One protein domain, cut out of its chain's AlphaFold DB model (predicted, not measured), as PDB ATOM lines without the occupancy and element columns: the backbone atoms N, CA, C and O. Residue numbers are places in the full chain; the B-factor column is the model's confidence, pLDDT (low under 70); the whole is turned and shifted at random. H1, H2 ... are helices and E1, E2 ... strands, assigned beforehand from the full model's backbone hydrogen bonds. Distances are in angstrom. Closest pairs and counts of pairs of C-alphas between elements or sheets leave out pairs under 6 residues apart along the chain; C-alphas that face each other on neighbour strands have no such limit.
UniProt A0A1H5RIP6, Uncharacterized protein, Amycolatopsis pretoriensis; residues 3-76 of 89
ATOM      1  N   ILE A   3      87.884  52.270  81.007       89.06
ATOM      2  CA  ILE A   3      89.025  53.132  81.274       89.06
ATOM      3  C   ILE A   3      90.137  52.255  81.842       89.06
ATOM      4  O   ILE A   3      90.001  51.694  82.932       89.06
ATOM      5  N   ALA A   4      91.238  52.145  81.106       85.44
ATOM      6  CA  ALA A   4      92.476  51.575  81.606       85.44
ATOM      7  C   ALA A   4      93.339  52.701  82.190       85.44
ATOM      8  O   ALA A   4      93.751  53.617  81.475       85.44
ATOM      9  N   SER A   5      93.601  52.637  83.493       83.19
ATOM     10  CA  SER A   5      94.530  53.540  84.176       83.19
ATOM     11  C   SER A   5      95.965  53.048  83.998       83.19
ATOM     12  O   SER A   5      96.231  51.857  84.133       83.19
ATOM     13  N   LYS A   6      96.908  53.956  83.726       77.62
ATOM     14  CA  LYS A   6      98.319  53.591  83.490       77.62
ATOM     15  C   LYS A   6      99.141  53.384  84.767       77.62
ATOM     16  O   LYS A   6     100.170  52.723  84.722       77.62
ATOM     17  N   HIS A   7      98.694  53.937  85.895       77.75
ATOM     18  CA  HIS A   7      99.451  53.938  87.159       77.75
ATOM     19  C   HIS A   7      98.727  53.256  88.319       77.75
ATOM     20  O   HIS A   7      99.241  53.211  89.432       77.75
ATOM     21  N   THR A   8      97.518  52.756  88.086       74.00
ATOM     22  CA  THR A   8      96.701  52.129  89.120       74.00
ATOM     23  C   THR A   8      95.965  50.935  88.537       74.00
ATOM     24  O   THR A   8      95.449  51.001  87.423       74.00
ATOM     25  N   THR A   9      95.887  49.852  89.308       75.62
ATOM     26  CA  THR A   9      95.067  48.686  88.969       75.62
ATOM     27  C   THR A   9      93.856  48.688  89.890       75.62
ATOM     28  O   THR A   9      93.970  48.278  91.045       75.62
ATOM     29  N   PRO A  10      92.704  49.209  89.442       78.44
ATOM     30  CA  PRO A  10      91.520  49.250  90.280       78.44
ATOM     31  C   PRO A  10      90.969  47.836  90.499       78.44
ATOM     32  O   PRO A  10      91.029  46.991  89.607       78.44
ATOM     33  N   THR A  11      90.363  47.604  91.665       83.38
ATOM     34  CA  THR A  11      89.702  46.332  92.012       83.38
ATOM     35  C   THR A  11      88.587  45.967  91.027       83.38
ATOM     36  O   THR A  11      88.303  44.792  90.821       83.38
ATOM     37  N   ARG A  12      87.960  46.975  90.403       87.50
ATOM     38  CA  ARG A  12      86.994  46.827  89.306       87.50
ATOM     39  C   ARG A  12      87.334  47.781  88.175       87.50
ATOM     40  O   ARG A  12      87.672  48.940  88.415       87.50
ATOM     41  N   GLN A  13      87.190  47.324  86.939       91.50
ATOM     42  CA  GLN A  13      87.399  48.175  85.774       91.50
ATOM     43  C   GLN A  13      86.210  49.119  85.572       91.50
ATOM     44  O   GLN A  13      85.046  48.720  85.645       91.50
ATOM     45  N   ARG A  14      86.506  50.394  85.308       92.62
ATOM     46  CA  ARG A  14      85.493  51.437  85.117       92.62
ATOM     47  C   ARG A  14      85.013  51.433  83.672       92.62
ATOM     48  O   ARG A  14      85.804  51.675  82.768       92.62
ATOM     49  N   VAL A  15      83.734  51.176  83.452       93.56
ATOM     50  CA  VAL A  15      83.094  51.112  82.135       93.56
ATOM     51  C   VAL A  15      82.363  52.422  81.870       93.56
ATOM     52  O   VAL A  15      81.596  52.880  82.710       93.56
ATOM     53  N   LEU A  16      82.573  53.010  80.694       93.81
ATOM     54  CA  LEU A  16      81.784  54.163  80.242       93.81
ATOM     55  C   LEU A  16      80.569  53.684  79.448       93.81
ATOM     56  O   LEU A  16      79.423  53.969  79.797       93.81
ATOM     57  N   TRP A  17      80.824  52.871  78.417       93.88
ATOM     58  CA  TRP A  17      79.799  52.465  77.461       93.88
ATOM     59  C   TRP A  17      79.925  51.000  77.050       93.88
ATOM     60  O   TRP A  17      81.022  50.472  76.839       93.88
ATOM     61  N   ARG A  18      78.780  50.362  76.822       94.62
ATOM     62  CA  ARG A  18      78.633  49.190  75.965       94.62
ATOM     63  C   ARG A  18      78.340  49.672  74.552       94.62
ATOM     64  O   ARG A  18      77.419  50.454  74.348       94.62
ATOM     65  N   VAL A  19      79.110  49.177  73.597       94.69
ATOM     66  CA  VAL A  19      79.003  49.471  72.162       94.69
ATOM     67  C   VAL A  19      79.211  48.167  71.392       94.69
ATOM     68  O   VAL A  19      79.570  47.146  71.987       94.69
ATOM     69  N   THR A  20      78.990  48.185  70.080       94.25
ATOM     70  CA  THR A  20      79.333  47.044  69.224       94.25
ATOM     71  C   THR A  20      80.853  46.866  69.130       94.25
ATOM     72  O   THR A  20      81.619  47.791  69.400       94.25
ATOM     73  N   VAL A  21      81.321  45.685  68.712       93.38
ATOM     74  CA  VAL A  21      82.761  45.458  68.475       93.38
ATOM     75  C   VAL A  21      83.292  46.364  67.359       93.38
ATOM     76  O   VAL A  21      84.417  46.846  67.447       93.38
ATOM     77  N   ALA A  22      82.489  46.619  66.321       94.50
ATOM     78  CA  ALA A  22      82.866  47.512  65.229       94.50
ATOM     79  C   ALA A  22      83.078  48.949  65.729       94.50
ATOM     80  O   ALA A  22      84.100  49.561  65.432       94.50
ATOM     81  N   ASP A  23      82.163  49.451  66.554       95.56
ATOM     82  CA  ASP A  23      82.261  50.793  67.132       95.56
ATOM     83  C   ASP A  23      83.390  50.901  68.158       95.56
ATOM     84  O   ASP A  23      84.116  51.890  68.184       95.56
ATOM     85  N   ALA A  24      83.606  49.853  68.956       94.31
ATOM     86  CA  ALA A  24      84.733  49.787  69.877       94.31
ATOM     87  C   ALA A  24      86.083  49.919  69.155       94.31
ATOM     88  O   ALA A  24      86.969  50.619  69.641       94.31
ATOM     89  N   LYS A  25      86.230  49.281  67.984       94.38
ATOM     90  CA  LYS A  25      87.436  49.409  67.155       94.38
ATOM     91  C   LYS A  25      87.643  50.848  66.688       94.38
ATOM     92  O   LYS A  25      88.743  51.355  66.854       94.38
ATOM     93  N   LYS A  26      86.598  51.515  66.181       95.81
ATOM     94  CA  LYS A  26      86.676  52.928  65.765       95.81
ATOM     95  C   LYS A  26      87.132  53.828  66.917       95.81
ATOM     96  O   LYS A  26      88.077  54.587  66.747       95.81
ATOM     97  N   ILE A  27      86.519  53.677  68.097       94.06
ATOM     98  CA  ILE A  27      86.891  54.445  69.295       94.06
ATOM     99  C   ILE A  27      88.363  54.206  69.647       94.06
ATOM    100  O   ILE A  27      89.114  55.161  69.790       94.06
ATOM    101  N   CYS A  28      88.795  52.947  69.771       93.06
ATOM    102  CA  CYS A  28      90.173  52.626  70.156       93.06
ATOM    103  C   CYS A  28      91.226  53.032  69.111       93.06
ATOM    104  O   CYS A  28      92.399  53.142  69.457       93.06
ATOM    105  N   SER A  29      90.838  53.221  67.848       93.25
ATOM    106  CA  SER A  29      91.723  53.727  66.796       93.25
ATOM    107  C   SER A  29      91.836  55.257  66.779       93.25
ATOM    108  O   SER A  29      92.712  55.777  66.093       93.25
ATOM    109  N   ASP A  30      90.997  55.984  67.525       94.12
ATOM    110  CA  ASP A  30      91.059  57.443  67.623       94.12
ATOM    111  C   ASP A  30      92.059  57.879  68.706       94.12
ATOM    112  O   ASP A  30      91.925  57.542  69.887       94.12
ATOM    113  N   SER A  31      93.058  58.675  68.318       91.94
ATOM    114  CA  SER A  31      94.123  59.141  69.211       91.94
ATOM    115  C   SER A  31      93.622  60.004  70.372       91.94
ATOM    116  O   SER A  31      94.289  60.066  71.402       91.94
ATOM    117  N   ARG A  32      92.441  60.634  70.259       92.56
ATOM    118  CA  ARG A  32      91.824  61.436  71.335       92.56
ATOM    119  C   ARG A  32      91.390  60.585  72.533       92.56
ATOM    120  O   ARG A  32      91.117  61.120  73.606       92.56
ATOM    121  N   THR A  33      91.325  59.264  72.372       91.06
ATOM    122  CA  THR A  33      90.877  58.320  73.411       91.06
ATOM    123  C   THR A  33      92.015  57.766  74.272       91.06
ATOM    124  O   THR A  33      91.776  57.003  75.214       91.06
ATOM    125  N   ALA A  34      93.256  58.174  73.989       87.62
ATOM    126  CA  ALA A  34      94.438  57.855  74.775       87.62
ATOM    127  C   ALA A  34      95.080  59.143  75.310       87.62
ATOM    128  O   ALA A  34      95.450  60.037  74.558       87.62
ATOM    129  N   GLY A  35      95.234  59.227  76.631       85.62
ATOM    130  CA  GLY A  35      95.861  60.354  77.312       85.62
ATOM    131  C   GLY A  35      97.116  59.960  78.100       85.62
ATOM    132  O   GLY A  35      97.515  58.788  78.128       85.62
ATOM    133  N   PRO A  36      97.740  60.923  78.802       83.56
ATOM    134  CA  PRO A  36      98.940  60.675  79.604       83.56
ATOM    135  C   PRO A  36      98.717  59.653  80.725       83.56
ATOM    136  O   PRO A  36      99.580  58.816  80.966       83.56
ATOM    137  N   HIS A  37      97.538  59.669  81.357       84.38
ATOM    138  CA  HIS A  37      97.252  58.876  82.564       84.38
ATOM    139  C   HIS A  37      96.243  57.740  82.363       84.38
ATOM    140  O   HIS A  37      96.141  56.847  83.208       84.38
ATOM    141  N   TYR A  38      95.499  57.752  81.257       88.19
ATOM    142  CA  TYR A  38      94.480  56.750  80.960       88.19
ATOM    143  C   TYR A  38      94.376  56.497  79.459       88.19
ATOM    144  O   TYR A  38      94.842  57.297  78.649       88.19
ATOM    145  N   MET A  39      93.742  55.392  79.093       91.88
ATOM    146  CA  MET A  39      93.304  55.129  77.726       91.88
ATOM    147  C   MET A  39      91.983  54.366  77.726       91.88
ATOM    148  O   MET A  39      91.686  53.626  78.671       91.88
ATOM    149  N   LEU A  40      91.189  54.540  76.673       92.75
ATOM    150  CA  LEU A  40      89.996  53.735  76.463       92.75
ATOM    151  C   LEU A  40      90.357  52.411  75.799       92.75
ATOM    152  O   LEU A  40      90.944  52.365  74.721       92.75
ATOM    153  N   CYS A  41      89.926  51.328  76.430       92.44
ATOM    154  CA  CYS A  41      90.112  49.978  75.930       92.44
ATOM    155  C   CYS A  41      88.762  49.304  75.689       92.44
ATOM    156  O   CYS A  41      87.750  49.588  76.348       92.44
ATOM    157  N   PHE A  42      88.753  48.354  74.760       92.00
ATOM    158  CA  PHE A  42      87.645  47.427  74.597       92.00
ATOM    159  C   PHE A  42      88.036  46.040  75.099       92.00
ATOM    160  O   PHE A  42      89.207  45.677  75.160       92.00
ATOM    161  N   THR A  43      87.033  45.264  75.491       89.56
ATOM    162  CA  THR A  43      87.195  43.869  75.884       89.56
ATOM    163  C   THR A  43      86.029  43.071  75.332       89.56
ATOM    164  O   THR A  43      84.923  43.599  75.198       89.56
ATOM    165  N   THR A  44      86.284  41.811  75.000       87.69
ATOM    166  CA  THR A  44      85.256  40.826  74.644       87.69
ATOM    167  C   THR A  44      84.689  40.115  75.874       87.69
ATOM    168  O   THR A  44      83.742  39.343  75.751       87.69
ATOM    169  N   ARG A  45      85.248  40.370  77.068       86.88
ATOM    170  CA  ARG A  45      84.708  39.870  78.339       86.88
ATOM    171  C   ARG A  45      83.336  40.483  78.620       86.88
ATOM    172  O   ARG A  45      83.020  41.571  78.139       86.88
ATOM    173  N   ASN A  46      82.547  39.798  79.442       86.38
ATOM    174  CA  ASN A  46      81.242  40.288  79.864       86.38
ATOM    175  C   ASN A  46      81.382  41.532  80.761       86.38
ATOM    176  O   ASN A  46      81.572  41.416  81.968       86.38
ATOM    177  N   ILE A  47      81.278  42.724  80.166       88.25
ATOM    178  CA  ILE A  47      81.365  44.003  80.890       88.25
ATOM    179  C   ILE A  47      80.156  44.289  81.790       88.25
ATOM    180  O   ILE A  47      80.179  45.266  82.534       88.25
ATOM    181  N   ASP A  48      79.103  43.470  81.717       87.19
ATOM    182  CA  ASP A  48      77.956  43.555  82.620       87.19
ATOM    183  C   ASP A  48      78.186  42.787  83.937       87.19
ATOM    184  O   ASP A  48      77.322  42.838  84.808       87.19
ATOM    185  N   ASP A  49      79.318  42.086  84.106       90.69
ATOM    186  CA  ASP A  49      79.670  41.423  85.367       90.69
ATOM    187  C   ASP A  49      80.025  42.459  86.457       90.69
ATOM    188  O   ASP A  49      81.090  43.087  86.383       90.69
ATOM    189  N   PRO A  50      79.186  42.629  87.500       88.31
ATOM    190  CA  PRO A  50      79.408  43.627  88.543       88.31
ATOM    191  C   PRO A  50      80.573  43.283  89.484       88.31
ATOM    192  O   PRO A  50      81.006  44.148  90.252       88.31
ATOM    193  N   ALA A  51      81.081  42.043  89.461       89.50
ATOM    194  CA  ALA A  51      82.258  41.655  90.232       89.50
ATOM    195  C   ALA A  51      83.544  42.217  89.610       89.50
ATOM    196  O   ALA A  51      84.446  42.624  90.343       89.50
ATOM    197  N   ALA A  52      83.603  42.289  88.278       88.50
ATOM    198  CA  ALA A  52      84.774  42.739  87.527       88.50
ATOM    199  C   ALA A  52      84.667  44.192  87.027       88.50
ATOM    200  O   ALA A  52      85.691  44.867  86.878       88.50
ATOM    201  N   PHE A  53      83.451  44.688  86.784       91.56
ATOM    202  CA  PHE A  53      83.206  45.969  86.128       91.56
ATOM    203  C   PHE A  53      82.227  46.853  86.898       91.56
ATOM    204  O   PHE A  53      81.356  46.391  87.633       91.56
ATOM    205  N   VAL A  54      82.362  48.164  86.712       92.81
ATOM    206  CA  VAL A  54      81.430  49.158  87.244       92.81
ATOM    207  C   VAL A  54      81.202  50.252  86.211       92.81
ATOM    208  O   VAL A  54      82.156  50.861  85.727       92.81
ATOM    209  N   TYR A  55      79.941  50.507  85.861       92.31
ATOM    210  CA  TYR A  55      79.591  51.649  85.021       92.31
ATOM    211  C   TYR A  55      79.814  52.942  85.801       92.31
ATOM    212  O   TYR A  55      79.390  53.046  86.950       92.31
ATOM    213  N   VAL A  56      80.464  53.924  85.183       92.06
ATOM    214  CA  VAL A  56      80.710  55.241  85.784       92.06
ATOM    215  C   VAL A  56      80.160  56.348  84.889       92.06
ATOM    216  O   VAL A  56      80.112  56.147  83.673       92.06
ATOM    217  N   PRO A  57      79.741  57.495  85.459       90.75
ATOM    218  CA  PRO A  57      79.279  58.631  84.671       90.75
ATOM    219  C   PRO A  57      80.296  59.018  83.596       90.75
ATOM    220  O   PRO A  57      81.497  59.071  83.868       90.75
ATOM    221  N   ASP A  58      79.790  59.278  82.396       88.25
ATOM    222  CA  ASP A  58      80.549  59.886  81.309       88.25
ATOM    223  C   ASP A  58      80.576  61.404  81.520       88.25
ATOM    224  O   ASP A  58      79.530  62.017  81.732       88.25
ATOM    225  N   ASP A  59      81.769  61.995  81.512       88.25
ATOM    226  CA  ASP A  59      81.977  63.432  81.706       88.25
ATOM    227  C   ASP A  59      81.858  64.227  80.393       88.25
ATOM    228  O   ASP A  59      81.998  65.449  80.392       88.25
ATOM    229  N   GLY A  60      81.594  63.542  79.276       88.62
ATOM    230  CA  GLY A  60      81.419  64.151  77.963       88.62
ATOM    231  C   GLY A  60      82.732  64.487  77.257       88.62
ATOM    232  O   GLY A  60      82.698  64.965  76.124       88.62
ATOM    233  N   ARG A  61      83.897  64.179  77.845       89.19
ATOM    234  CA  ARG A  61      85.215  64.446  77.237       89.19
ATOM    235  C   ARG A  61      85.407  63.767  75.878       89.19
ATOM    236  O   ARG A  61      86.284  64.145  75.107       89.19
ATOM    237  N   HIS A  62      84.623  62.736  75.591       91.81
ATOM    238  CA  HIS A  62      84.711  61.952  74.363       91.81
ATOM    239  C   HIS A  62      83.483  62.123  73.462       91.81
ATOM    240  O   HIS A  62      83.318  61.356  72.516       91.81
ATOM    241  N   ALA A  63      82.643  63.133  73.721       92.06
ATOM    242  CA  ALA A  63      81.439  63.396  72.936       92.06
ATOM    243  C   ALA A  63      81.751  63.606  71.445       92.06
ATOM    244  O   ALA A  63      81.080  63.022  70.599       92.06
ATOM    245  N   GLU A  64      82.814  64.353  71.126       94.00
ATOM    246  CA  GLU A  64      83.265  64.561  69.741       94.00
ATOM    247  C   GLU A  64      83.672  63.248  69.064       94.00
ATOM    248  O   GLU A  64      83.264  62.983  67.943       94.00
ATOM    249  N   VAL A  65      84.397  62.366  69.762       94.38
ATOM    250  CA  VAL A  65      84.783  61.048  69.222       94.38
ATOM    251  C   VAL A  65      83.547  60.199  68.925       94.38
ATOM    252  O   VAL A  65      83.467  59.557  67.878       94.38
ATOM    253  N   LEU A  66      82.573  60.179  69.840       94.38
ATOM    254  CA  LEU A  66      81.336  59.429  69.632       94.38
ATOM    255  C   LEU A  66      80.543  59.983  68.443       94.38
ATOM    256  O   LEU A  66      79.999  59.202  67.663       94.38
ATOM    257  N   HIS A  67      80.503  61.306  68.296       95.38
ATOM    258  CA  HIS A  67      79.823  61.981  67.199       95.38
ATOM    259  C   HIS A  67      80.506  61.721  65.847       95.38
ATOM    260  O   HIS A  67      79.862  61.208  64.933       95.38
ATOM    261  N   ASP A  68      81.808  61.998  65.738       96.81
ATOM    262  CA  ASP A  68      82.572  61.933  64.484       96.81
ATOM    263  C   ASP A  68      82.628  60.518  63.898       96.81
ATOM    264  O   ASP A  68      82.598  60.334  62.684       96.81
ATOM    265  N   HIS A  69      82.680  59.495  64.758       96.19
ATOM    266  CA  HIS A  69      82.692  58.090  64.329       96.19
ATOM    267  C   HIS A  69      81.293  57.464  64.238       96.19
ATOM    268  O   HIS A  69      81.172  56.256  63.986       96.19
ATOM    269  N   HIS A  70      80.243  58.268  64.442       95.50
ATOM    270  CA  HIS A  70      78.839  57.854  64.462       95.50
ATOM    271  C   HIS A  70      78.587  56.660  65.395       95.50
ATOM    272  O   HIS A  70      77.945  55.670  65.028       95.50
ATOM    273  N   ILE A  71      79.143  56.722  66.605       94.88
ATOM    274  CA  ILE A  71      79.088  55.623  67.562       94.88
ATOM    275  C   ILE A  71      77.720  55.556  68.229       94.88
ATOM    276  O   ILE A  71      77.251  56.512  68.847       94.88
ATOM    277  N   ARG A  72      77.117  54.365  68.205       93.31
ATOM    278  CA  ARG A  72      75.894  54.081  68.949       93.31
ATOM    279  C   ARG A  72      76.202  53.428  70.293       93.31
ATOM    280  O   ARG A  72      76.622  52.272  70.366       93.31
ATOM    281  N   VAL A  73      75.912  54.144  71.377       92.69
ATOM    282  CA  VAL A  73      75.970  53.590  72.735       92.69
ATOM    283  C   VAL A  73      74.761  52.683  72.980       92.69
ATOM    284  O   VAL A  73      73.617  53.115  72.899       92.69
ATOM    285  N   ILE A  74      75.023  51.410  73.285       93.06
ATOM    286  CA  ILE A  74      74.009  50.399  73.632       93.06
ATOM    287  C   ILE A  74      73.586  50.557  75.097       93.06
ATOM    288  O   ILE A  74      72.412  50.431  75.430       93.06
ATOM    289  N   ARG A  75      74.555  50.810  75.982       90.75
ATOM    290  CA  ARG A  75      74.339  51.025  77.420       90.75
ATOM    291  C   ARG A  75      75.417  51.952  77.960       90.75
ATOM    292  O   ARG A  75      76.583  51.762  77.637       90.75
ATOM    293  N   GLY A  76      75.050  52.899  78.810       89.62
ATOM    294  CA  GLY A  76      75.990  53.724  79.569       89.62
ATOM    295  C   GLY A  76      75.644  53.721  81.052       89.62
ATOM    296  O   GLY A  76      74.705  53.038  81.475       89.62
TER     297      GLY A  76
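What this domain is: This is residues 3 to 76 of the 89 residues of an uncharacterized protein of Amycolatopsis pretoriensis (UniProt A0A1H5RIP6). Little regular structure: a compact body with two strand pairs, antiparallel E1-E3 and parallel E2-E4, beside helices H1 and H2. Of 74 printed residues, 28 are in the four strands and two helices, a mixed class. The radius of gyration of the C-alphas is 11.8 A, the spans 32 by 27 by 21 A.

Where its parts are: E1 holds residues 3 to 5, C-alpha 3 at (89.025, 53.132, 81.274); E2 13 to 15; H1 21 to 29; E3 38 to 41; E4 53 to 55; H2 63 to 68, C-alpha 68 at (82.572, 61.933, 64.484).

How they stand to each other: In antiparallel E1-E3, N 4 to O 39 is 2.9 A, and in parallel E2-E4, N 15 to O 54 is 2.8 A, within hydrogen-bond range, as is every O i to N i+4 pair in H1 and H2. H1 and H2, about perpendicular at 75 degrees, are close but not clearly touching, closest C-alphas 27 and 65 at 6.9 A.

The domain as a whole: The printed part has no cut and one long link, E3 to E4; no printed pLDDT is under 70.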